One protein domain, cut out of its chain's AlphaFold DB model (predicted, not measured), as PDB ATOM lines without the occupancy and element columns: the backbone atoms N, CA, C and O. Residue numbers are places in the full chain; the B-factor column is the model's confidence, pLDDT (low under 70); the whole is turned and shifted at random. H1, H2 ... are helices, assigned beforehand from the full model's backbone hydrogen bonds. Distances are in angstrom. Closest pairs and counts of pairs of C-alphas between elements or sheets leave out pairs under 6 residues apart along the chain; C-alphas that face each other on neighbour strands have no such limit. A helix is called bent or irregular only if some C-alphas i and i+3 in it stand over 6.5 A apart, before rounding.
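What this domain is: This is residues 12 to 171 of the 311 residues of a protein of Micromonospora coriariae (UniProt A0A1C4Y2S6). What shape do these atoms make? They make a long staggered rod of helices: H1 and H3 lie side by side as one antiparallel pair, and H4 folds back beside the end of H3 and runs on past it to pair with H5. The short helix H2 crosses H4 at one side of the rod, and residues 12 to 18 of H1 stick out. What is it made of, and how large is it? The printed part has 160 residues with five named helices, H1 to H5 in chain order, and no named strand; its class is all helix. It is loose, with a radius of gyration of the C-alphas of 22.2 A and spans of 85 by 29 by 23 A.

Where its parts are: Where does the first helix run? H1, residues 12 to 50, begins at C-alpha 12 (31.085, -67.077, 1.066) and measures 55.7 A. It has a kink of 32 degrees near residue 19 and is only just irregular: C-alphas 18 and 21 are 6.50 A apart. What follows it? H2, residues 53 to 66, is irregular, with C-alphas 60 and 63 7.6 A apart. H3, residues 73 to 95, begins at C-alpha 73 (0.547, -45.282, 35.722) and measures 33.1 A. How do the last helices run? H4, residues 101 to 140, was assigned as one helix by its hydrogen bonds but is bent, with C-alphas 111 and 114 6.5 A apart; its arms, H4a of residues 101 to 111 and H4b of residues 114 to 140, stand at a shallow tilt of 31 degrees. H5, residues 147 to 170, measures 34.8 A and ends at C-alpha 170 (5.111, -35.637, 20.570).

How they stand to each other: What does H1 touch? H1 touches H3 at a shallow tilt of 22 degrees, opposite ways; their closest C-alphas, of Phe 26 and Ala 93, are 5.0 A apart. How do the arms of H4 stand? H4a and H3 are a helical hairpin at a steep tilt of 38 degrees, only just past shallow, with the closest C-alphas, of Gln 91 and Ser 103, 5.5 A apart. H4b and H5 are a helical hairpin at a shallow tilt of 10 degrees, with the closest C-alphas, of Ala 119 and Ala 166, 4.2 A apart. Where is H2? H2 touches residues 124 to 131 of H4b, about perpendicular at 85 degrees; the closest C-alphas, of Gly 60 and Ala 127, are 4.2 A apart. What do the backbones show? In H3, H4a, H4b and H5 every O i to N i+4 pair is within hydrogen-bond range, against 33 of 35 in H1 and 5 of 10 in H2.

The domain as a whole: How far does it reach? The two C-alphas farthest apart, of Leu 13 and Gly 143, are 85.0 A apart. Is it unbroken? The printed part has no cut and no long link. Where is confidence low? Residues 59 to 70 have a pLDDT under 70.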
ATOM      1  N   ALA A  12      32.123 -66.884   0.056       87.81
ATOM      2  CA  ALA A  12      31.085 -67.077   1.066       87.81
ATOM      3  C   ALA A  12      31.690 -67.407   2.442       87.81
ATOM      4  O   ALA A  12      31.324 -66.787   3.442       87.81
ATOM      5  N   LEU A  13      32.665 -68.321   2.505       90.06
ATOM      6  CA  LEU A  13      33.360 -68.674   3.749       90.06
ATOM      7  C   LEU A  13      34.128 -67.484   4.329       90.06
ATOM      8  O   LEU A  13      34.062 -67.236   5.535       90.06
ATOM      9  N   ARG A  14      34.797 -66.700   3.477       90.19
ATOM     10  CA  ARG A  14      35.481 -65.471   3.889       90.19
ATOM     11  C   ARG A  14      34.499 -64.447   4.458       90.19
ATOM     12  O   ARG A  14      34.778 -63.844   5.495       90.19
ATOM     13  N   SER A  15      33.333 -64.295   3.838       86.12
ATOM     14  CA  SER A  15      32.267 -63.409   4.325       86.12
ATOM     15  C   SER A  15      31.725 -63.855   5.687       86.12
ATOM     16  O   SER A  15      31.560 -63.026   6.583       86.12
ATOM     17  N   VAL A  16      31.525 -65.161   5.891       89.25
ATOM     18  CA  VAL A  16      31.107 -65.727   7.186       89.25
ATOM     19  C   VAL A  16      32.173 -65.500   8.263       89.25
ATOM     20  O   VAL A  16      31.841 -65.073   9.369       89.25
ATOM     21  N   MET A  17      33.456 -65.702   7.941       91.44
ATOM     22  CA  MET A  17      34.567 -65.453   8.871       91.44
ATOM     23  C   MET A  17      34.674 -63.987   9.302       91.44
ATOM     24  O   MET A  17      35.023 -63.715  10.447       91.44
ATOM     25  N   LEU A  18      34.351 -63.039   8.417       88.06
ATOM     26  CA  LEU A  18      34.338 -61.607   8.737       88.06
ATOM     27  C   LEU A  18      33.055 -61.164   9.465       88.06
ATOM     28  O   LEU A  18      33.076 -60.181  10.210       88.06
ATOM     29  N   PHE A  19      31.943 -61.878   9.274       90.44
ATOM     30  CA  PHE A  19      30.669 -61.623   9.949       90.44
ATOM     31  C   PHE A  19      30.668 -62.112  11.402       90.44
ATOM     32  O   PHE A  19      30.128 -61.437  12.280       90.44
ATOM     33  N   LEU A  20      31.299 -63.261  11.671       94.25
ATOM     34  CA  LEU A  20      31.224 -63.934  12.967       94.25
ATOM     35  C   LEU A  20      31.713 -63.067  14.150       94.25
ATOM     36  O   LEU A  20      30.980 -62.972  15.137       94.25
ATOM     37  N   PRO A  21      32.853 -62.346  14.071       93.25
ATOM     38  CA  PRO A  21      33.289 -61.461  15.152       93.25
ATOM     39  C   PRO A  21      32.299 -60.321  15.433       93.25
ATOM     40  O   PRO A  21      32.039 -59.994  16.591       93.25
ATOM     41  N   LYS A  22      31.699 -59.740  14.383       93.25
ATOM     42  CA  LYS A  22      30.698 -58.665  14.515       93.25
ATOM     43  C   LYS A  22      29.404 -59.177  15.150       93.25
ATOM     44  O   LYS A  22      28.844 -58.513  16.018       93.25
ATOM     45  N   ALA A  23      28.969 -60.378  14.768       94.19
ATOM     46  CA  ALA A  23      27.795 -61.024  15.347       94.19
ATOM     47  C   ALA A  23      27.973 -61.311  16.848       94.19
ATOM     48  O   ALA A  23      27.059 -61.063  17.637       94.19
ATOM     49  N   VAL A  24      29.162 -61.762  17.263       95.94
ATOM     50  CA  VAL A  24      29.483 -61.960  18.686       95.94
ATOM     51  C   VAL A  24      29.474 -60.629  19.442       95.94
ATOM     52  O   VAL A  24      28.857 -60.538  20.503       95.94
ATOM     53  N   ALA A  25      30.093 -59.580  18.888       95.31
ATOM     54  CA  ALA A  25      30.104 -58.252  19.504       95.31
ATOM     55  C   ALA A  25      28.686 -57.688  19.707       95.31
ATOM     56  O   ALA A  25      28.368 -57.155  20.765       95.31
ATOM     57  N   PHE A  26      27.796 -57.860  18.735       95.50
ATOM     58  CA  PHE A  26      26.390 -57.464  18.848       95.50
ATOM     59  C   PHE A  26      25.623 -58.200  19.912       95.50
ATOM     60  O   PHE A  26      24.902 -57.572  20.684       95.50
ATOM     61  N   LEU A  27      25.782 -59.522  19.967       96.56
ATOM     62  CA  LEU A  27      25.117 -60.309  20.986       96.56
ATOM     63  C   LEU A  27      25.610 -59.891  22.376       96.56
ATOM     64  O   LEU A  27      24.802 -59.733  23.288       96.56
ATOM     65  N   ALA A  28      26.910 -59.614  22.520       97.19
ATOM     66  CA  ALA A  28      27.475 -59.073  23.750       97.19
ATOM     67  C   ALA A  28      26.866 -57.706  24.123       97.19
ATOM     68  O   ALA A  28      26.475 -57.517  25.277       97.19
ATOM     69  N   ILE A  29      26.713 -56.781  23.163       96.50
ATOM     70  CA  ILE A  29      26.052 -55.483  23.395       96.50
ATOM     71  C   ILE A  29      24.589 -55.669  23.803       96.50
ATOM     72  O   ILE A  29      24.143 -55.009  24.738       96.50
ATOM     73  N   LEU A  30      23.840 -56.563  23.152       96.81
ATOM     74  CA  LEU A  30      22.441 -56.814  23.501       96.81
ATOM     75  C   LEU A  30      22.293 -57.383  24.912       96.81
ATOM     76  O   LEU A  30      21.426 -56.936  25.661       96.81
ATOM     77  N   VAL A  31      23.146 -58.333  25.298       97.81
ATOM     78  CA  VAL A  31      23.122 -58.919  26.644       97.81
ATOM     79  C   VAL A  31      23.479 -57.869  27.697       97.81
ATOM     80  O   VAL A  31      22.753 -57.720  28.681       97.81
ATOM     81  N   ALA A  32      24.548 -57.097  27.478       97.44
ATOM     82  CA  ALA A  32      24.931 -56.008  28.375       97.44
ATOM     83  C   ALA A  32      23.822 -54.948  28.473       97.44
ATOM     84  O   ALA A  32      23.444 -54.521  29.564       97.44
ATOM     85  N   GLY A  33      23.249 -54.574  27.332       97.06
ATOM     86  CA  GLY A  33      22.167 -53.611  27.227       97.06
ATOM     87  C   GLY A  33      20.897 -54.035  27.950       97.06
ATOM     88  O   GLY A  33      20.305 -53.242  28.674       97.06
ATOM     89  N   TRP A  34      20.514 -55.305  27.830       97.12
ATOM     90  CA  TRP A  34      19.372 -55.867  28.543       97.12
ATOM     91  C   TRP A  34      19.554 -55.824  30.068       97.12
ATOM     92  O   TRP A  34      18.622 -55.466  30.795       97.12
ATOM     93  N   LEU A  35      20.762 -56.120  30.565       97.44
ATOM     94  CA  LEU A  35      21.083 -56.000  31.991       97.44
ATOM     95  C   LEU A  35      20.971 -54.548  32.473       97.44
ATOM     96  O   LEU A  35      20.366 -54.296  33.519       97.44
ATOM     97  N   ILE A  36      21.496 -53.596  31.693       97.00
ATOM     98  CA  ILE A  36      21.391 -52.160  31.984       97.00
ATOM     99  C   ILE A  36      19.924 -51.719  31.977       97.00
ATOM    100  O   ILE A  36      19.480 -51.083  32.929       97.00
ATOM    101  N   ALA A  37      19.143 -52.104  30.966       96.44
ATOM    102  CA  ALA A  37      17.724 -51.766  30.865       96.44
ATOM    103  C   ALA A  37      16.941 -52.246  32.093       96.44
ATOM    104  O   ALA A  37      16.140 -51.500  32.654       96.44
ATOM    105  N   LYS A  38      17.217 -53.465  32.573       96.50
ATOM    106  CA  LYS A  38      16.595 -54.013  33.785       96.50
ATOM    107  C   LYS A  38      17.004 -53.258  35.053       96.50
ATOM    108  O   LYS A  38      16.187 -53.108  35.961       96.50
ATOM    109  N   ALA A  39      18.249 -52.792  35.139       97.06
ATOM    110  CA  ALA A  39      18.699 -51.957  36.251       97.06
ATOM    111  C   ALA A  39      18.011 -50.583  36.232       97.06
ATOM    112  O   ALA A  39      17.492 -50.148  37.259       97.06
ATOM    113  N   VAL A  40      17.941 -49.941  35.061       96.19
ATOM    114  CA  VAL A  40      17.266 -48.648  34.877       96.19
ATOM    115  C   VAL A  40      15.778 -48.757  35.198       96.19
ATOM    116  O   VAL A  40      15.272 -47.904  35.918       96.19
ATOM    117  N   LEU A  41      15.100 -49.821  34.751       95.00
ATOM    118  CA  LEU A  41      13.688 -50.073  35.059       95.00
ATOM    119  C   LEU A  41      13.419 -49.975  36.566       95.00
ATOM    120  O   LEU A  41      12.606 -49.162  36.988       95.00
ATOM    121  N   LYS A  42      14.183 -50.718  37.376       95.50
ATOM    122  CA  LYS A  42      14.034 -50.718  38.839       95.50
ATOM    123  C   LYS A  42      14.276 -49.348  39.469       95.50
ATOM    124  O   LYS A  42      13.647 -48.997  40.464       95.50
ATOM    125  N   ILE A  43      15.231 -48.586  38.932       95.94
ATOM    126  CA  ILE A  43      15.517 -47.229  39.414       95.94
ATOM    127  C   ILE A  43      14.326 -46.318  39.108       95.94
ATOM    128  O   ILE A  43      13.890 -45.577  39.983       95.94
ATOM    129  N   VAL A  44      13.789 -46.392  37.890       94.19
ATOM    130  CA  VAL A  44      12.662 -45.570  37.440       94.19
ATOM    131  C   VAL A  44      11.392 -45.905  38.215       94.19
ATOM    132  O   VAL A  44      10.766 -44.974  38.709       94.19
ATOM    133  N   GLU A  45      11.057 -47.187  38.403       93.44
ATOM    134  CA  GLU A  45       9.931 -47.633  39.249       93.44
ATOM    135  C   GLU A  45      10.015 -46.978  40.636       93.44
ATOM    136  O   GLU A  45       9.127 -46.230  41.044       93.44
ATOM    137  N   LYS A  46      11.167 -47.123  41.303       93.81
ATOM    138  CA  LYS A  46      11.393 -46.568  42.642       93.81
ATOM    139  C   LYS A  46      11.317 -45.039  42.689       93.81
ATOM    140  O   LYS A  46      10.879 -44.469  43.688       93.81
ATOM    141  N   VAL A  47      11.786 -44.354  41.646       92.62
ATOM    142  CA  VAL A  47      11.713 -42.889  41.559       92.62
ATOM    143  C   VAL A  47      10.271 -42.435  41.344       92.62
ATOM    144  O   VAL A  47       9.837 -41.512  42.032       92.62
ATOM    145  N   LEU A  48       9.522 -43.082  40.446       88.69
ATOM    146  CA  LEU A  48       8.135 -42.726  40.120       88.69
ATOM    147  C   LEU A  48       7.184 -42.956  41.297       88.69
ATOM    148  O   LEU A  48       6.357 -42.088  41.594       88.69
ATOM    149  N   GLU A  49       7.353 -44.065  42.016       88.75
ATOM    150  CA  GLU A  49       6.643 -44.322  43.271       88.75
ATOM    151  C   GLU A  49       6.957 -43.239  44.312       88.75
ATOM    152  O   GLU A  49       6.056 -42.678  44.939       88.75
ATOM    153  N   ARG A  50       8.241 -42.877  44.464       90.06
ATOM    154  CA  ARG A  50       8.686 -41.894  45.463       90.06
ATOM    155  C   ARG A  50       8.165 -40.484  45.198       90.06
ATOM    156  O   ARG A  50       7.885 -39.765  46.154       90.06
ATOM    157  N   VAL A  51       8.035 -40.074  43.936       86.00
ATOM    158  CA  VAL A  51       7.439 -38.770  43.583       86.00
ATOM    159  C   VAL A  51       5.909 -38.786  43.632       86.00
ATOM    160  O   VAL A  51       5.284 -37.738  43.486       86.00
ATOM    161  N   GLY A  52       5.288 -39.949  43.852       83.19
ATOM    162  CA  GLY A  52       3.836 -40.086  43.909       83.19
ATOM    163  C   GLY A  52       3.165 -39.865  42.554       83.19
ATOM    164  O   GLY A  52       2.083 -39.274  42.504       83.19
ATOM    165  N   PHE A  53       3.802 -40.322  41.467       83.38
ATOM    166  CA  PHE A  53       3.296 -40.176  40.099       83.38
ATOM    167  C   PHE A  53       1.862 -40.702  39.960       83.38
ATOM    168  O   PHE A  53       1.000 -40.015  39.408       83.38
ATOM    169  N   ASP A  54       1.578 -41.861  40.552       84.44
ATOM    170  CA  ASP A  54       0.251 -42.479  40.506       84.44
ATOM    171  C   ASP A  54      -0.818 -41.565  41.104       84.44
ATOM    172  O   ASP A  54      -1.854 -41.323  40.488       84.44
ATOM    173  N   ARG A  55      -0.521 -40.922  42.237       80.81
ATOM    174  CA  ARG A  55      -1.447 -39.994  42.899       80.81
ATOM    175  C   ARG A  55      -1.724 -38.748  42.054       80.81
ATOM    176  O   ARG A  55      -2.840 -38.223  42.079       80.81
ATOM    177  N   ALA A  56      -0.725 -38.252  41.324       74.88
ATOM    178  CA  ALA A  56      -0.897 -37.108  40.428       74.88
ATOM    179  C   ALA A  56      -1.811 -37.461  39.241       74.88
ATOM    180  O   ALA A  56      -2.712 -36.691  38.900       74.88
ATOM    181  N   VAL A  57      -1.634 -38.652  38.665       76.31
ATOM    182  CA  VAL A  57      -2.451 -39.147  37.547       76.31
ATOM    183  C   VAL A  57      -3.878 -39.493  37.994       76.31
ATOM    184  O   VAL A  57      -4.848 -39.182  37.295       76.31
ATOM    185  N   GLU A  58      -4.041 -40.070  39.187       78.19
ATOM    186  CA  GLU A  58      -5.346 -40.387  39.772       78.19
ATOM    187  C   GLU A  58      -6.208 -39.140  40.003       78.19
ATOM    188  O   GLU A  58      -7.397 -39.137  39.662       78.19
ATOM    189  N   ARG A  59      -5.612 -38.065  40.540       69.94
ATOM    190  CA  ARG A  59      -6.302 -36.788  40.800       69.94
ATOM    191  C   ARG A  59      -6.776 -36.097  39.522       69.94
ATOM    192  O   ARG A  59      -7.819 -35.446  39.537       69.94
ATOM    193  N   GLY A  60      -6.079 -36.304  38.406       66.44
ATOM    194  CA  GLY A  60      -6.434 -35.768  37.088       66.44
ATOM    195  C   GLY A  60      -7.654 -36.408  36.416       66.44
ATOM    196  O   GLY A  60      -7.941 -36.093  35.267       66.44
ATOM    197  N   GLY A  61      -8.357 -37.342  37.066       66.19
ATOM    198  CA  GLY A  61      -9.523 -38.016  36.476       66.19
ATOM    199  C   GLY A  61      -9.180 -39.109  35.456       66.19
ATOM    200  O   GLY A  61     -10.080 -39.792  34.964       66.19
ATOM    201  N   VAL A  62      -7.888 -39.354  35.205       66.06
ATOM    202  CA  VAL A  62      -7.388 -40.433  34.331       66.06
ATOM    203  C   VAL A  62      -7.640 -41.816  34.949       66.06
ATOM    204  O   VAL A  62      -7.667 -42.822  34.242       66.06
ATOM    205  N   ARG A  63      -7.955 -41.872  36.254       64.75
ATOM    206  CA  ARG A  63      -8.328 -43.091  36.988       64.75
ATOM    207  C   ARG A  63      -9.368 -43.935  36.254       64.75
ATOM    208  O   ARG A  63      -9.245 -45.148  36.228       64.75
ATOM    209  N   ARG A  64     -10.371 -43.329  35.611       64.75
ATOM    210  CA  ARG A  64     -11.430 -44.086  34.917       64.75
ATOM    211  C   ARG A  64     -10.941 -44.727  33.607       64.75
ATOM    212  O   ARG A  64     -11.422 -45.795  33.244       64.75
ATOM    213  N   ALA A  65      -9.959 -44.115  32.945       61.75
ATOM    214  CA  ALA A  65      -9.300 -44.675  31.764       61.75
ATOM    215  C   ALA A  65      -8.289 -45.774  32.140       61.75
ATOM    216  O   ALA A  65      -8.221 -46.796  31.462       61.75
ATOM    217  N   LEU A  66      -7.566 -45.598  33.251       63.72
ATOM    218  CA  LEU A  66      -6.559 -46.550  33.736       63.72
ATOM    219  C   LEU A  66      -7.139 -47.701  34.572       63.72
ATOM    220  O   LEU A  66      -6.563 -48.776  34.578       63.72
ATOM    221  N   SER A  67      -8.310 -47.537  35.198       63.88
ATOM    222  CA  SER A  67      -8.951 -48.558  36.058       63.88
ATOM    223  C   SER A  67      -9.307 -49.875  35.360       63.88
ATOM    224  O   SER A  67      -9.635 -50.851  36.028       63.88
ATOM    225  N   ARG A  68      -9.260 -49.919  34.022       66.12
ATOM    226  CA  ARG A  68      -9.420 -51.160  33.244       66.12
ATOM    227  C   ARG A  68      -8.103 -51.917  33.042       66.12
ATOM    228  O   ARG A  68      -8.123 -53.032  32.533       66.12
ATOM    229  N   SER A  69      -6.971 -51.315  33.401       66.88
ATOM    230  CA  SER A  69      -5.635 -51.900  33.316       66.88
ATOM    231  C   SER A  69      -5.225 -52.470  34.672       66.88
ATOM    232  O   SER A  69      -5.540 -51.899  35.709       66.88
ATOM    233  N   ARG A  70      -4.491 -53.590  34.668       69.88
ATOM    234  CA  ARG A  70      -3.863 -54.162  35.877       69.88
ATOM    235  C   ARG A  70      -2.528 -53.502  36.243       69.88
ATOM    236  O   ARG A  70      -1.881 -53.963  37.172       69.88
ATOM    237  N   TYR A  71      -2.107 -52.497  35.478       71.94
ATOM    238  CA  TYR A  71      -0.851 -51.776  35.669       71.94
ATOM    239  C   TYR A  71      -1.122 -50.349  36.121       71.94
ATOM    240  O   TYR A  71      -1.985 -49.686  35.529       71.94
ATOM    241  N   ASP A  72      -0.344 -49.889  37.098       82.19
ATOM    242  CA  ASP A  72      -0.367 -48.507  37.563       82.19
ATOM    243  C   ASP A  72       0.273 -47.567  36.531       82.19
ATOM    244  O   ASP A  72       0.930 -47.985  35.568       82.19
ATOM    245  N   ALA A  73       0.040 -46.261  36.678       82.94
ATOM    246  CA  ALA A  73       0.547 -45.282  35.722       82.94
ATOM    247  C   ALA A  73       2.086 -45.256  35.734       82.94
ATOM    248  O   ALA A  73       2.717 -45.136  34.679       82.94
ATOM    249  N   SER A  74       2.679 -45.415  36.917       86.69
ATOM    250  CA  SER A  74       4.116 -45.525  37.136       86.69
ATOM    251  C   SER A  74       4.728 -46.745  36.442       86.69
ATOM    252  O   SER A  74       5.715 -46.585  35.720       86.69
ATOM    253  N   ASP A  75       4.102 -47.920  36.545       88.12
ATOM    254  CA  ASP A  75       4.535 -49.154  35.873       88.12
ATOM    255  C   ASP A  75       4.590 -49.003  34.352       88.12
ATOM    256  O   ASP A  75       5.519 -49.475  33.687       88.12
ATOM    257  N   ILE A  76       3.570 -48.361  33.774       88.12
ATOM    258  CA  ILE A  76       3.482 -48.150  32.325       88.12
ATOM    259  C   ILE A  76       4.647 -47.274  31.862       88.12
ATOM    260  O   ILE A  76       5.314 -47.601  30.877       88.12
ATOM    261  N   VAL A  77       4.922 -46.185  32.581       88.19
ATOM    262  CA  VAL A  77       6.038 -45.288  32.257       88.19
ATOM    263  C   VAL A  77       7.379 -45.982  32.484       88.19
ATOM    264  O   VAL A  77       8.268 -45.873  31.642       88.19
ATOM    265  N   ALA A  78       7.535 -46.750  33.560       91.75
ATOM    266  CA  ALA A  78       8.769 -47.476  33.829       91.75
ATOM    267  C   ALA A  78       9.069 -48.517  32.738       91.75
ATOM    268  O   ALA A  78      10.188 -48.572  32.221       91.75
ATOM    269  N   LYS A  79       8.054 -49.265  32.284       92.06
ATOM    270  CA  LYS A  79       8.169 -50.162  31.122       92.06
ATOM    271  C   LYS A  79       8.502 -49.416  29.840       92.06
ATOM    272  O   LYS A  79       9.319 -49.901  29.060       92.06
ATOM    273  N   LEU A  80       7.912 -48.241  29.619       90.56
ATOM    274  CA  LEU A  80       8.253 -47.405  28.470       90.56
ATOM    275  C   LEU A  80       9.741 -47.031  28.492       90.56
ATOM    276  O   LEU A  80      10.406 -47.150  27.467       90.56
ATOM    277  N   VAL A  81      10.285 -46.666  29.658       92.31
ATOM    278  CA  VAL A  81      11.721 -46.390  29.818       92.31
ATOM    279  C   VAL A  81      12.571 -47.654  29.632       92.31
ATOM    280  O   VAL A  81      13.619 -47.592  28.995       92.31
ATOM    281  N   TYR A  82      12.128 -48.820  30.106       94.69
ATOM    282  CA  TYR A  82      12.814 -50.088  29.830       94.69
ATOM    283  C   TYR A  82      12.932 -50.358  28.327       94.69
ATOM    284  O   TYR A  82      14.029 -50.622  27.830       94.69
ATOM    285  N   TYR A  83      11.824 -50.245  27.587       94.69
ATOM    286  CA  TYR A  83      11.839 -50.425  26.137       94.69
ATOM    287  C   TYR A  83      12.653 -49.340  25.436       94.69
ATOM    288  O   TYR A  83      13.338 -49.650  24.471       94.69
ATOM    289  N   ALA A  84      12.640 -48.106  25.937       92.00
ATOM    290  CA  ALA A  84      13.459 -47.009  25.438       92.00
ATOM    291  C   ALA A  84      14.961 -47.313  25.523       92.00
ATOM    292  O   ALA A  84      15.681 -47.177  24.533       92.00
ATOM    293  N   VAL A  85      15.428 -47.770  26.690       95.00
ATOM    294  CA  VAL A  85      16.825 -48.181  26.888       95.00
ATOM    295  C   VAL A  85      17.150 -49.384  26.010       95.00
ATOM    296  O   VAL A  85      18.190 -49.382  25.359       95.00
ATOM    297  N   LEU A  86      16.245 -50.367  25.928       95.38
ATOM    298  CA  LEU A  86      16.417 -51.531  25.063       95.38
ATOM    299  C   LEU A  86      16.570 -51.118  23.590       95.38
ATOM    300  O   LEU A  86      17.457 -51.624  22.903       95.38
ATOM    301  N   LEU A  87      15.754 -50.168  23.126       93.38
ATOM    302  CA  LEU A  87      15.804 -49.624  21.771       93.38
ATOM    303  C   LEU A  87      17.123 -48.897  21.501       93.38
ATOM    304  O   LEU A  87      17.723 -49.091  20.448       93.38
ATOM    305  N   LEU A  88      17.609 -48.119  22.470       93.19
ATOM    306  CA  LEU A  88      18.912 -47.465  22.387       93.19
ATOM    307  C   LEU A  88      20.037 -48.501  22.292       93.19
ATOM    308  O   LEU A  88      20.891 -48.405  21.417       93.19
ATOM    309  N   THR A  89      20.015 -49.553  23.111       95.00
ATOM    310  CA  THR A  89      20.993 -50.644  22.978       95.00
ATOM    311  C   THR A  89      20.882 -51.390  21.658       95.00
ATOM    312  O   THR A  89      21.910 -51.753  21.093       95.00
ATOM    313  N   LEU A  90      19.673 -51.556  21.118       94.50
ATOM    314  CA  LEU A  90      19.465 -52.133  19.795       94.50
ATOM    315  C   LEU A  90      20.078 -51.242  18.700       94.50
ATOM    316  O   LEU A  90      20.732 -51.759  17.798       94.50
ATOM    317  N   GLN A  91      19.952 -49.915  18.820       93.38
ATOM    318  CA  GLN A  91      20.605 -48.944  17.937       93.38
ATOM    319  C   GLN A  91      22.129 -49.101  17.948       93.38
ATOM    320  O   GLN A  91      22.743 -49.211  16.887       93.38
ATOM    321  N   LEU A  92      22.736 -49.130  19.142       92.56
ATOM    322  CA  LEU A  92      24.185 -49.304  19.294       92.56
ATOM    323  C   LEU A  92      24.645 -50.647  18.727       92.56
ATOM    324  O   LEU A  92      25.673 -50.711  18.057       92.56
ATOM    325  N   ALA A  93      23.874 -51.705  18.974       93.31
ATOM    326  CA  ALA A  93      24.184 -53.034  18.485       93.31
ATOM    327  C   ALA A  93      24.180 -53.047  16.945       93.31
ATOM    328  O   ALA A  93      25.187 -53.406  16.335       93.31
ATOM    329  N   PHE A  94      23.107 -52.578  16.297       92.81
ATOM    330  CA  PHE A  94      23.045 -52.496  14.831       92.81
ATOM    331  C   PHE A  94      24.087 -51.546  14.226       92.81
ATOM    332  O   PHE A  94      24.497 -51.747  13.083       92.81
ATOM    333  N   GLY A  95      24.572 -50.563  14.987       90.50
ATOM    334  CA  GLY A  95      25.640 -49.656  14.567       90.50
ATOM    335  C   GLY A  95      26.958 -50.350  14.204       90.50
ATOM    336  O   GLY A  95      27.706 -49.821  13.384       90.50
ATOM    337  N   ILE A  96      27.232 -51.560  14.717       91.81
ATOM    338  CA  ILE A  96      28.449 -52.331  14.379       91.81
ATOM    339  C   ILE A  96      28.495 -52.710  12.881       91.81
ATOM    340  O   ILE A  96      29.573 -52.916  12.315       91.81
ATOM    341  N   TRP A  97      27.338 -52.785  12.214       89.62
ATOM    342  CA  TRP A  97      27.235 -53.089  10.782       89.62
ATOM    343  C   TRP A  97      27.423 -51.863   9.889       89.62
ATOM    344  O   TRP A  97      27.566 -52.024   8.680       89.62
ATOM    345  N   GLY A  98      27.476 -50.664  10.473       88.25
ATOM    346  CA  GLY A  98      27.515 -49.399   9.750       88.25
ATOM    347  C   GLY A  98      26.121 -48.813   9.487       88.25
ATOM    348  O   GLY A  98      25.133 -49.258  10.081       88.25
ATOM    349  N   PRO A  99      26.039 -47.785   8.622       89.94
ATOM    350  CA  PRO A  99      24.781 -47.129   8.270       89.94
ATOM    351  C   PRO A  99      23.802 -48.127   7.650       89.94
ATOM    352  O   PRO A  99      24.142 -48.805   6.678       89.94
ATOM    353  N   ASN A 100      22.596 -48.240   8.209       89.31
ATOM    354  CA  ASN A 100      21.564 -49.108   7.665       89.31
ATOM    355  C   ASN A 100      20.155 -48.535   7.939       89.31
ATOM    356  O   ASN A 100      19.954 -47.864   8.950       89.31
ATOM    357  N   PRO A 101      19.148 -48.852   7.105       89.62
ATOM    358  CA  PRO A 101      17.803 -48.299   7.280       89.62
ATOM    359  C   PRO A 101      17.144 -48.652   8.624       89.62
ATOM    360  O   PRO A 101      16.353 -47.880   9.151       89.62
ATOM    361  N   ILE A 102      17.460 -49.813   9.203       89.38
ATOM    362  CA  ILE A 102      16.932 -50.250  10.503       89.38
ATOM    363  C   ILE A 102      17.508 -49.378  11.628       89.38
ATOM    364  O   ILE A 102      16.755 -48.964  12.509       89.38
ATOM    365  N   SER A 103      18.808 -49.059  11.607       87.88
ATOM    366  CA  SER A 103      19.412 -48.166  12.603       87.88
ATOM    367  C   SER A 103      18.899 -46.734  12.470       87.88
ATOM    368  O   SER A 103      18.711 -46.090  13.500       87.88
ATOM    369  N   ASP A 104      18.576 -46.276  11.259       90.75
ATOM    370  CA  ASP A 104      17.947 -44.969  11.028       90.75
ATOM    371  C   ASP A 104      16.524 -44.911  11.605       90.75
ATOM    372  O   ASP A 104      16.165 -43.956  12.299       90.75
ATOM    373  N   LEU A 105      15.718 -45.959  11.390       91.88
ATOM    374  CA  LEU A 105      14.381 -46.063  11.983       91.88
ATOM    375  C   LEU A 105      14.446 -46.108  13.511       91.88
ATOM    376  O   LEU A 105      13.692 -45.406  14.186       91.88
ATOM    377  N   ILE A 106      15.366 -46.899  14.067       91.06
ATOM    378  CA  ILE A 106      15.573 -46.951  15.514       91.06
ATOM    379  C   ILE A 106      16.017 -45.578  16.034       91.06
ATOM    380  O   ILE A 106      15.462 -45.104  17.021       91.06
ATOM    381  N   ALA A 107      16.959 -44.911  15.364       90.38
ATOM    382  CA  ALA A 107      17.433 -43.583  15.746       90.38
ATOM    383  C   ALA A 107      16.301 -42.547  15.740       90.38
ATOM    384  O   ALA A 107      16.213 -41.731  16.660       90.38
ATOM    385  N   ALA A 108      15.394 -42.608  14.760       90.62
ATOM    386  CA  ALA A 108      14.212 -41.756  14.717       90.62
ATOM    387  C   ALA A 108      13.321 -41.970  15.953       90.62
ATOM    388  O   ALA A 108      12.970 -40.998  16.627       90.62
ATOM    389  N   VAL A 109      13.026 -43.224  16.317       90.31
ATOM    390  CA  VAL A 109      12.244 -43.538  17.528       90.31
ATOM    391  C   VAL A 109      12.988 -43.121  18.801       90.31
ATOM    392  O   VAL A 109      12.384 -42.563  19.716       90.31
ATOM    393  N   VAL A 110      14.309 -43.311  18.860       89.88
ATOM    394  CA  VAL A 110      15.120 -42.900  20.014       89.88
ATOM    395  C   VAL A 110      15.124 -41.379  20.176       89.88
ATOM    396  O   VAL A 110      14.956 -40.877  21.284       89.88
ATOM    397  N   SER A 111      15.217 -40.625  19.080       90.06
ATOM    398  CA  SER A 111      15.137 -39.156  19.092       90.06
ATOM    399  C   SER A 111      13.748 -38.619  19.471       90.06
ATOM    400  O   SER A 111      13.611 -37.465  19.888       90.06
ATOM    401  N   TRP A 112      12.715 -39.458  19.363       89.50
ATOM    402  CA  TRP A 112      11.349 -39.151  19.773       89.50
ATOM    403  C   TRP A 112      11.120 -39.368  21.281       89.50
ATOM    404  O   TRP A 112      10.273 -38.695  21.872       89.50
ATOM    405  N   LEU A 113      11.917 -40.214  21.947       89.94
ATOM    406  CA  LEU A 113      11.798 -40.480  23.390       89.94
ATOM    407  C   LEU A 113      11.890 -39.223  24.276       89.94
ATOM    408  O   LEU A 113      11.031 -39.071  25.147       89.94
ATOM    409  N   PRO A 114      12.847 -38.287  24.083       89.19
ATOM    410  CA  PRO A 114      12.890 -37.054  24.871       89.19
ATOM    411  C   PRO A 114      11.610 -36.227  24.738       89.19
ATOM    412  O   PRO A 114      11.123 -35.657  25.714       89.19
ATOM    413  N   ARG A 115      11.025 -36.189  23.535       91.25
ATOM    414  CA  ARG A 115       9.760 -35.492  23.281       91.25
ATOM    415  C   ARG A 115       8.606 -36.166  24.016       91.25
ATOM    416  O   ARG A 115       7.831 -35.482  24.678       91.25
ATOM    417  N   ALA A 116       8.534 -37.495  23.962       90.31
ATOM    418  CA  ALA A 116       7.545 -38.272  24.703       90.31
ATOM    419  C   ALA A 116       7.658 -38.056  26.223       90.31
ATOM    420  O   ALA A 116       6.642 -37.885  26.892       90.31
ATOM    421  N   PHE A 117       8.878 -37.978  26.764       88.69
ATOM    422  CA  PHE A 117       9.097 -37.674  28.180       88.69
ATOM    423  C   PHE A 117       8.533 -36.300  28.565       88.69
ATOM    424  O   PHE A 117       7.750 -36.200  29.508       88.69
ATOM    425  N   VAL A 118       8.863 -35.246  27.808       92.81
ATOM    426  CA  VAL A 118       8.327 -33.896  28.059       92.81
ATOM    427  C   VAL A 118       6.798 -33.883  27.949       92.81
ATOM    428  O   VAL A 118       6.133 -33.255  28.770       92.81
ATOM    429  N   ALA A 119       6.222 -34.618  26.994       91.75
ATOM    430  CA  ALA A 119       4.774 -34.744  26.855       91.75
ATOM    431  C   ALA A 119       4.120 -35.364  28.101       91.75
ATOM    432  O   ALA A 119       3.137 -34.825  28.604       91.75
ATOM    433  N   ILE A 120       4.687 -36.451  28.639       87.75
ATOM    434  CA  ILE A 120       4.208 -37.080  29.880       87.75
ATOM    435  C   ILE A 120       4.262 -36.080  31.041       87.75
ATOM    436  O   ILE A 120       3.279 -35.934  31.766       87.75
ATOM    437  N   VAL A 121       5.372 -35.348  31.192       88.69
ATOM    438  CA  VAL A 121       5.516 -34.321  32.238       88.69
ATOM    439  C   VAL A 121       4.433 -33.244  32.113       88.69
ATOM    440  O   VAL A 121       3.803 -32.899  33.112       88.69
ATOM    441  N   ILE A 122       4.156 -32.755  30.899       92.06
ATOM    442  CA  ILE A 122       3.092 -31.770  30.648       92.06
ATOM    443  C   ILE A 122       1.723 -32.311  31.072       92.06
ATOM    444  O   ILE A 122       0.985 -31.605  31.759       92.06
ATOM    445  N   VAL A 123       1.386 -33.558  30.713       88.81
ATOM    446  CA  VAL A 123       0.107 -34.178  31.110       88.81
ATOM    447  C   VAL A 123      -0.024 -34.238  32.629       88.81
ATOM    448  O   VAL A 123      -1.076 -33.893  33.160       88.81
ATOM    449  N   VAL A 124       1.036 -34.636  33.333       85.25
ATOM    450  CA  VAL A 124       1.036 -34.738  34.801       85.25
ATOM    451  C   VAL A 124       0.834 -33.373  35.447       85.25
ATOM    452  O   VAL A 124      -0.004 -33.230  36.336       85.25
ATOM    453  N   VAL A 125       1.569 -32.357  34.989       89.75
ATOM    454  CA  VAL A 125       1.449 -30.991  35.514       89.75
ATOM    455  C   VAL A 125       0.053 -30.431  35.239       89.75
ATOM    456  O   VAL A 125      -0.583 -29.898  36.146       89.75
ATOM    457  N   ALA A 126      -0.472 -30.607  34.025       91.94
ATOM    458  CA  ALA A 126      -1.817 -30.163  33.676       91.94
ATOM    459  C   ALA A 126      -2.902 -30.880  34.491       91.94
ATOM    460  O   ALA A 126      -3.832 -30.234  34.965       91.94
ATOM    461  N   ALA A 127      -2.768 -32.192  34.709       87.31
ATOM    462  CA  ALA A 127      -3.657 -32.978  35.562       87.31
ATOM    463  C   ALA A 127      -3.643 -32.488  37.018       87.31
ATOM    464  O   ALA A 127      -4.705 -32.327  37.627       87.31
ATOM    465  N   ALA A 128      -2.458 -32.191  37.561       88.06
ATOM    466  CA  ALA A 128      -2.314 -31.638  38.902       88.06
ATOM    467  C   ALA A 128      -3.016 -30.274  39.019       88.06
ATOM    468  O   ALA A 128      -3.841 -30.089  39.916       88.06
ATOM    469  N   ILE A 129      -2.774 -29.360  38.073       92.19
ATOM    470  CA  ILE A 129      -3.422 -28.039  38.036       92.19
ATOM    471  C   ILE A 129      -4.942 -28.184  37.890       92.19
ATOM    472  O   ILE A 129      -5.692 -27.565  38.639       92.19
ATOM    473  N   ALA A 130      -5.411 -29.034  36.974       91.19
ATOM    474  CA  ALA A 130      -6.833 -29.279  36.749       91.19
ATOM    475  C   ALA A 130      -7.543 -29.789  38.011       91.19
ATOM    476  O   ALA A 130      -8.682 -29.394  38.271       91.19
ATOM    477  N   SER A 131      -6.887 -30.655  38.791       87.88
ATOM    478  CA  SER A 131      -7.418 -31.145  40.065       87.88
ATOM    479  C   SER A 131      -7.458 -30.054  41.139       87.88
ATOM    480  O   SER A 131      -8.506 -29.838  41.739       87.88
ATOM    481  N   ALA A 132      -6.378 -29.280  41.296       91.12
ATOM    482  CA  ALA A 132      -6.326 -28.177  42.253       91.12
ATOM    483  C   ALA A 132      -7.392 -27.112  41.955       91.12
ATOM    484  O   ALA A 132      -8.102 -26.666  42.852       91.12
ATOM    485  N   VAL A 133      -7.566 -26.749  40.681       93.62
ATOM    486  CA  VAL A 133      -8.602 -25.797  40.255       93.62
ATOM    487  C   VAL A 133     -10.001 -26.345  40.528       93.62
ATOM    488  O   VAL A 133     -10.866 -25.609  41.000       93.62
ATOM    489  N   LYS A 134     -10.231 -27.640  40.286       91.19
ATOM    490  CA  LYS A 134     -11.510 -28.283  40.602       91.19
ATOM    491  C   LYS A 134     -11.834 -28.187  42.091       91.19
ATOM    492  O   LYS A 134     -12.975 -27.871  42.432       91.19
ATOM    493  N   ASP A 135     -10.855 -28.444  42.953       91.50
ATOM    494  CA  ASP A 135     -11.024 -28.408  44.407       91.50
ATOM    495  C   ASP A 135     -11.289 -26.978  44.896       91.50
ATOM    496  O   ASP A 135     -12.225 -26.757  45.664       91.50
ATOM    497  N   ILE A 136     -10.553 -25.990  44.370       94.44
ATOM    498  CA  ILE A 136     -10.754 -24.566  44.684       94.44
ATOM    499  C   ILE A 136     -12.156 -24.105  44.274       94.44
ATOM    500  O   ILE A 136     -12.870 -23.529  45.090       94.44
ATOM    501  N   ILE A 137     -12.584 -24.379  43.035       94.38
ATOM    502  CA  ILE A 137     -13.907 -23.956  42.544       94.38
ATOM    503  C   ILE A 137     -15.022 -24.685  43.305       94.38
ATOM    504  O   ILE A 137     -16.020 -24.067  43.671       94.38
ATOM    505  N   SER A 138     -14.853 -25.982  43.583       91.00
ATOM    506  CA  SER A 138     -15.844 -26.763  44.336       91.00
ATOM    507  C   SER A 138     -15.961 -26.304  45.789       91.00
ATOM    508  O   SER A 138     -17.060 -26.331  46.333       91.00
ATOM    509  N   GLY A 139     -14.856 -25.884  46.414       91.75
ATOM    510  CA  GLY A 139     -14.850 -25.325  47.766       91.75
ATOM    511  C   GLY A 139     -15.452 -23.920  47.816       91.75
ATOM    512  O   GLY A 139     -16.323 -23.654  48.638       91.75
ATOM    513  N   ALA A 140     -15.049 -23.041  46.894       91.94
ATOM    514  CA  ALA A 140     -15.516 -21.654  46.835       91.94
ATOM    515  C   ALA A 140     -17.004 -21.535  46.468       91.94
ATOM    516  O   ALA A 140     -17.708 -20.677  46.990       91.94
ATOM    517  N   LEU A 141     -17.494 -22.409  45.584       91.25
ATOM    518  CA  LEU A 141     -18.891 -22.440  45.139       91.25
ATOM    519  C   LEU A 141     -19.693 -23.568  45.800       91.25
ATOM    520  O   LEU A 141     -20.765 -23.921  45.310       91.25
ATOM    521  N   GLY A 142     -19.193 -24.143  46.898       77.88
ATOM    522  CA  GLY A 142     -19.777 -25.324  47.547       77.88
ATOM    523  C   GLY A 142     -21.214 -25.137  48.045       77.88
ATOM    524  O   GLY A 142     -21.940 -26.119  48.175       77.88
ATOM    525  N   GLY A 143     -21.646 -23.890  48.262       82.56
ATOM    526  CA  GLY A 143     -23.026 -23.546  48.623       82.56
ATOM    527  C   GLY A 143     -24.019 -23.532  47.453       82.56
ATOM    528  O   GLY A 143     -25.220 -23.423  47.680       82.56
ATOM    529  N   LEU A 144     -23.550 -23.646  46.206       86.94
ATOM    530  CA  LEU A 144     -24.386 -23.619  45.005       86.94
ATOM    531  C   LEU A 144     -24.405 -25.002  44.343       86.94
ATOM    532  O   LEU A 144     -23.358 -25.595  44.085       86.94
ATOM    533  N   SER A 145     -25.591 -25.489  43.969       83.88
ATOM    534  CA  SER A 145     -25.753 -26.782  43.277       83.88
ATOM    535  C   SER A 145     -24.938 -26.875  41.976       83.88
ATOM    536  O   SER A 145     -24.481 -27.957  41.603       83.88
ATOM    537  N   TYR A 146     -24.687 -25.737  41.317       85.94
ATOM    538  CA  TYR A 146     -23.920 -25.648  40.070       85.94
ATOM    539  C   TYR A 146     -22.395 -25.593  40.256       85.94
ATOM    540  O   TYR A 146     -21.657 -25.807  39.290       85.94
ATOM    541  N   GLY A 147     -21.894 -25.353  41.475       89.69
ATOM    542  CA  GLY A 147     -20.458 -25.197  41.741       89.69
ATOM    543  C   GLY A 147     -19.641 -26.422  41.327       89.69
ATOM    544  O   GLY A 147     -18.585 -26.303  40.707       89.69
ATOM    545  N   ARG A 148     -20.185 -27.623  41.563       88.38
ATOM    546  CA  ARG A 148     -19.541 -28.893  41.192       88.38
ATOM    547  C   ARG A 148     -19.482 -29.116  39.679       88.38
ATOM    548  O   ARG A 148     -18.498 -29.663  39.182       88.38
ATOM    549  N   VAL A 149     -20.518 -28.700  38.951       91.19
ATOM    550  CA  VAL A 149     -20.564 -28.808  37.484       91.19
ATOM    551  C   VAL A 149     -19.548 -27.852  36.870       91.19
ATOM    552  O   VAL A 149     -18.737 -28.271  36.046       91.19
ATOM    553  N   LEU A 150     -19.528 -26.598  37.330       93.12
ATOM    554  CA  LEU A 150     -18.594 -25.588  36.839       93.12
ATOM    555  C   LEU A 150     -17.133 -25.972  37.120       93.12
ATOM    556  O   LEU A 150     -16.294 -25.891  36.224       93.12
ATOM    557  N   ALA A 151     -16.845 -26.475  38.324       92.56
ATOM    558  CA  ALA A 151     -15.533 -27.017  38.671       92.56
ATOM    559  C   ALA A 151     -15.123 -28.179  37.753       92.56
ATOM    560  O   ALA A 151     -13.973 -28.264  37.324       92.56
ATOM    561  N   GLY A 152     -16.067 -29.069  37.427       90.88
ATOM    562  CA  GLY A 152     -15.851 -30.164  36.484       90.88
ATOM    563  C   GLY A 152     -15.492 -29.670  35.083       90.88
ATOM    564  O   GLY A 152     -14.503 -30.132  34.519       90.88
ATOM    565  N   ILE A 153     -16.245 -28.706  34.550       93.25
ATOM    566  CA  ILE A 153     -16.001 -28.121  33.221       93.25
ATOM    567  C   ILE A 153     -14.626 -27.447  33.172       93.25
ATOM    568  O   ILE A 153     -13.849 -27.722  32.260       93.25
ATOM    569  N   ALA A 154     -14.295 -26.621  34.168       93.62
ATOM    570  CA  ALA A 154     -13.002 -25.943  34.243       93.62
ATOM    571  C   ALA A 154     -11.834 -26.942  34.295       93.62
ATOM    572  O   ALA A 154     -10.858 -26.804  33.560       93.62
ATOM    573  N   SER A 155     -11.963 -27.990  35.115       91.38
ATOM    574  CA  SER A 155     -10.969 -29.061  35.227       91.38
ATOM    575  C   SER A 155     -10.755 -29.788  33.897       91.38
ATOM    576  O   SER A 155      -9.620 -29.951  33.452       91.38
ATOM    577  N   VAL A 156     -11.844 -30.169  33.218       91.56
ATOM    578  CA  VAL A 156     -11.787 -30.835  31.908       91.56
ATOM    579  C   VAL A 156     -11.167 -29.926  30.850       91.56
ATOM    580  O   VAL A 156     -10.379 -30.401  30.038       91.56
ATOM    581  N   PHE A 157     -11.471 -28.629  30.870       93.69
ATOM    582  CA  PHE A 157     -10.895 -27.665  29.937       93.69
ATOM    583  C   PHE A 157      -9.375 -27.536  30.117       93.69
ATOM    584  O   PHE A 157      -8.630 -27.655  29.147       93.69
ATOM    585  N   ILE A 158      -8.903 -27.384  31.361       93.81
ATOM    586  CA  ILE A 158      -7.466 -27.319  31.683       93.81
ATOM    587  C   ILE A 158      -6.761 -28.619  31.288       93.81
ATOM    588  O   ILE A 158      -5.708 -28.582  30.647       93.81
ATOM    589  N   LEU A 159      -7.349 -29.770  31.627       90.06
ATOM    590  CA  LEU A 159      -6.804 -31.071  31.247       90.06
ATOM    591  C   LEU A 159      -6.742 -31.217  29.721       90.06
ATOM    592  O   LEU A 159      -5.726 -31.660  29.194       90.06
ATOM    593  N   GLY A 160      -7.791 -30.803  29.005       90.38
ATOM    594  CA  GLY A 160      -7.849 -30.817  27.546       90.38
ATOM    595  C   GLY A 160      -6.738 -29.984  26.905       90.38
ATOM    596  O   GLY A 160      -6.049 -30.476  26.013       90.38
ATOM    597  N   LEU A 161      -6.493 -28.767  27.406       93.44
ATOM    598  CA  LEU A 161      -5.365 -27.939  26.961       93.44
ATOM    599  C   LEU A 161      -4.012 -28.607  27.239       93.44
ATOM    600  O   LEU A 161      -3.133 -28.594  26.379       93.44
ATOM    601  N   GLY A 162      -3.861 -29.245  28.401       92.44
ATOM    602  CA  GLY A 162      -2.675 -30.030  28.738       92.44
ATOM    603  C   GLY A 162      -2.433 -31.199  27.785       92.44
ATOM    604  O   GLY A 162      -1.308 -31.396  27.326       92.44
ATOM    605  N   VAL A 163      -3.484 -31.944  27.429       89.69
ATOM    606  CA  VAL A 163      -3.400 -33.036  26.448       89.69
ATOM    607  C   VAL A 163      -3.004 -32.495  25.076       89.69
ATOM    608  O   VAL A 163      -2.111 -33.056  24.450       89.69
ATOM    609  N   ILE A 164      -3.597 -31.391  24.617       88.75
ATOM    610  CA  ILE A 164      -3.232 -30.764  23.335       88.75
ATOM    611  C   ILE A 164      -1.755 -30.340  23.336       88.75
ATOM    612  O   ILE A 164      -1.031 -30.629  22.382       88.75
ATOM    613  N   ALA A 165      -1.282 -29.713  24.416       91.00
ATOM    614  CA  ALA A 165       0.120 -29.323  24.561       91.00
ATOM    615  C   ALA A 165       1.066 -30.539  24.549       91.00
ATOM    616  O   ALA A 165       2.102 -30.515  23.881       91.00
ATOM    617  N   ALA A 166       0.690 -31.631  25.220       90.25
ATOM    618  CA  ALA A 166       1.451 -32.876  25.214       90.25
ATOM    619  C   ALA A 166       1.484 -33.535  23.825       90.25
ATOM    620  O   ALA A 166       2.547 -33.940  23.361       90.25
ATOM    621  N   LEU A 167       0.352 -33.588  23.119       87.19
ATOM    622  CA  LEU A 167       0.281 -34.100  21.745       87.19
ATOM    623  C   LEU A 167       1.143 -33.273  20.782       87.19
ATOM    624  O   LEU A 167       1.785 -33.834  19.891       87.19
ATOM    625  N   ASN A 168       1.198 -31.953  20.983       86.50
ATOM    626  CA  ASN A 168       2.081 -31.076  20.224       86.50
ATOM    627  C   ASN A 168       3.557 -31.419  20.451       86.50
ATOM    628  O   ASN A 168       4.319 -31.531  19.492       86.50
ATOM    629  N   GLN A 169       3.938 -31.688  21.700       90.19
ATOM    630  CA  GLN A 169       5.306 -32.069  22.040       90.19
ATOM    631  C   GLN A 169       5.746 -33.366  21.350       90.19
ATOM    632  O   GLN A 169       6.879 -33.462  20.882       90.19
ATOM    633  N   ILE A 170       4.848 -34.347  21.229       85.69
ATOM    634  CA  ILE A 170       5.111 -35.637  20.570       85.69
ATOM    635  C   ILE A 170       5.402 -35.470  19.061       85.69
ATOM    636  O   ILE A 170       6.001 -36.349  18.441       85.69
ATOM    637  N   GLY A 171       5.029 -34.342  18.452       79.00
ATOM    638  CA  GLY A 171       5.242 -34.081  17.024       79.00
ATOM    639  C   GLY A 171       4.182 -34.699  16.108       79.00
ATOM    640  O   GLY A 171       4.259 -34.532  14.895       79.00
TER     641      GLY A 171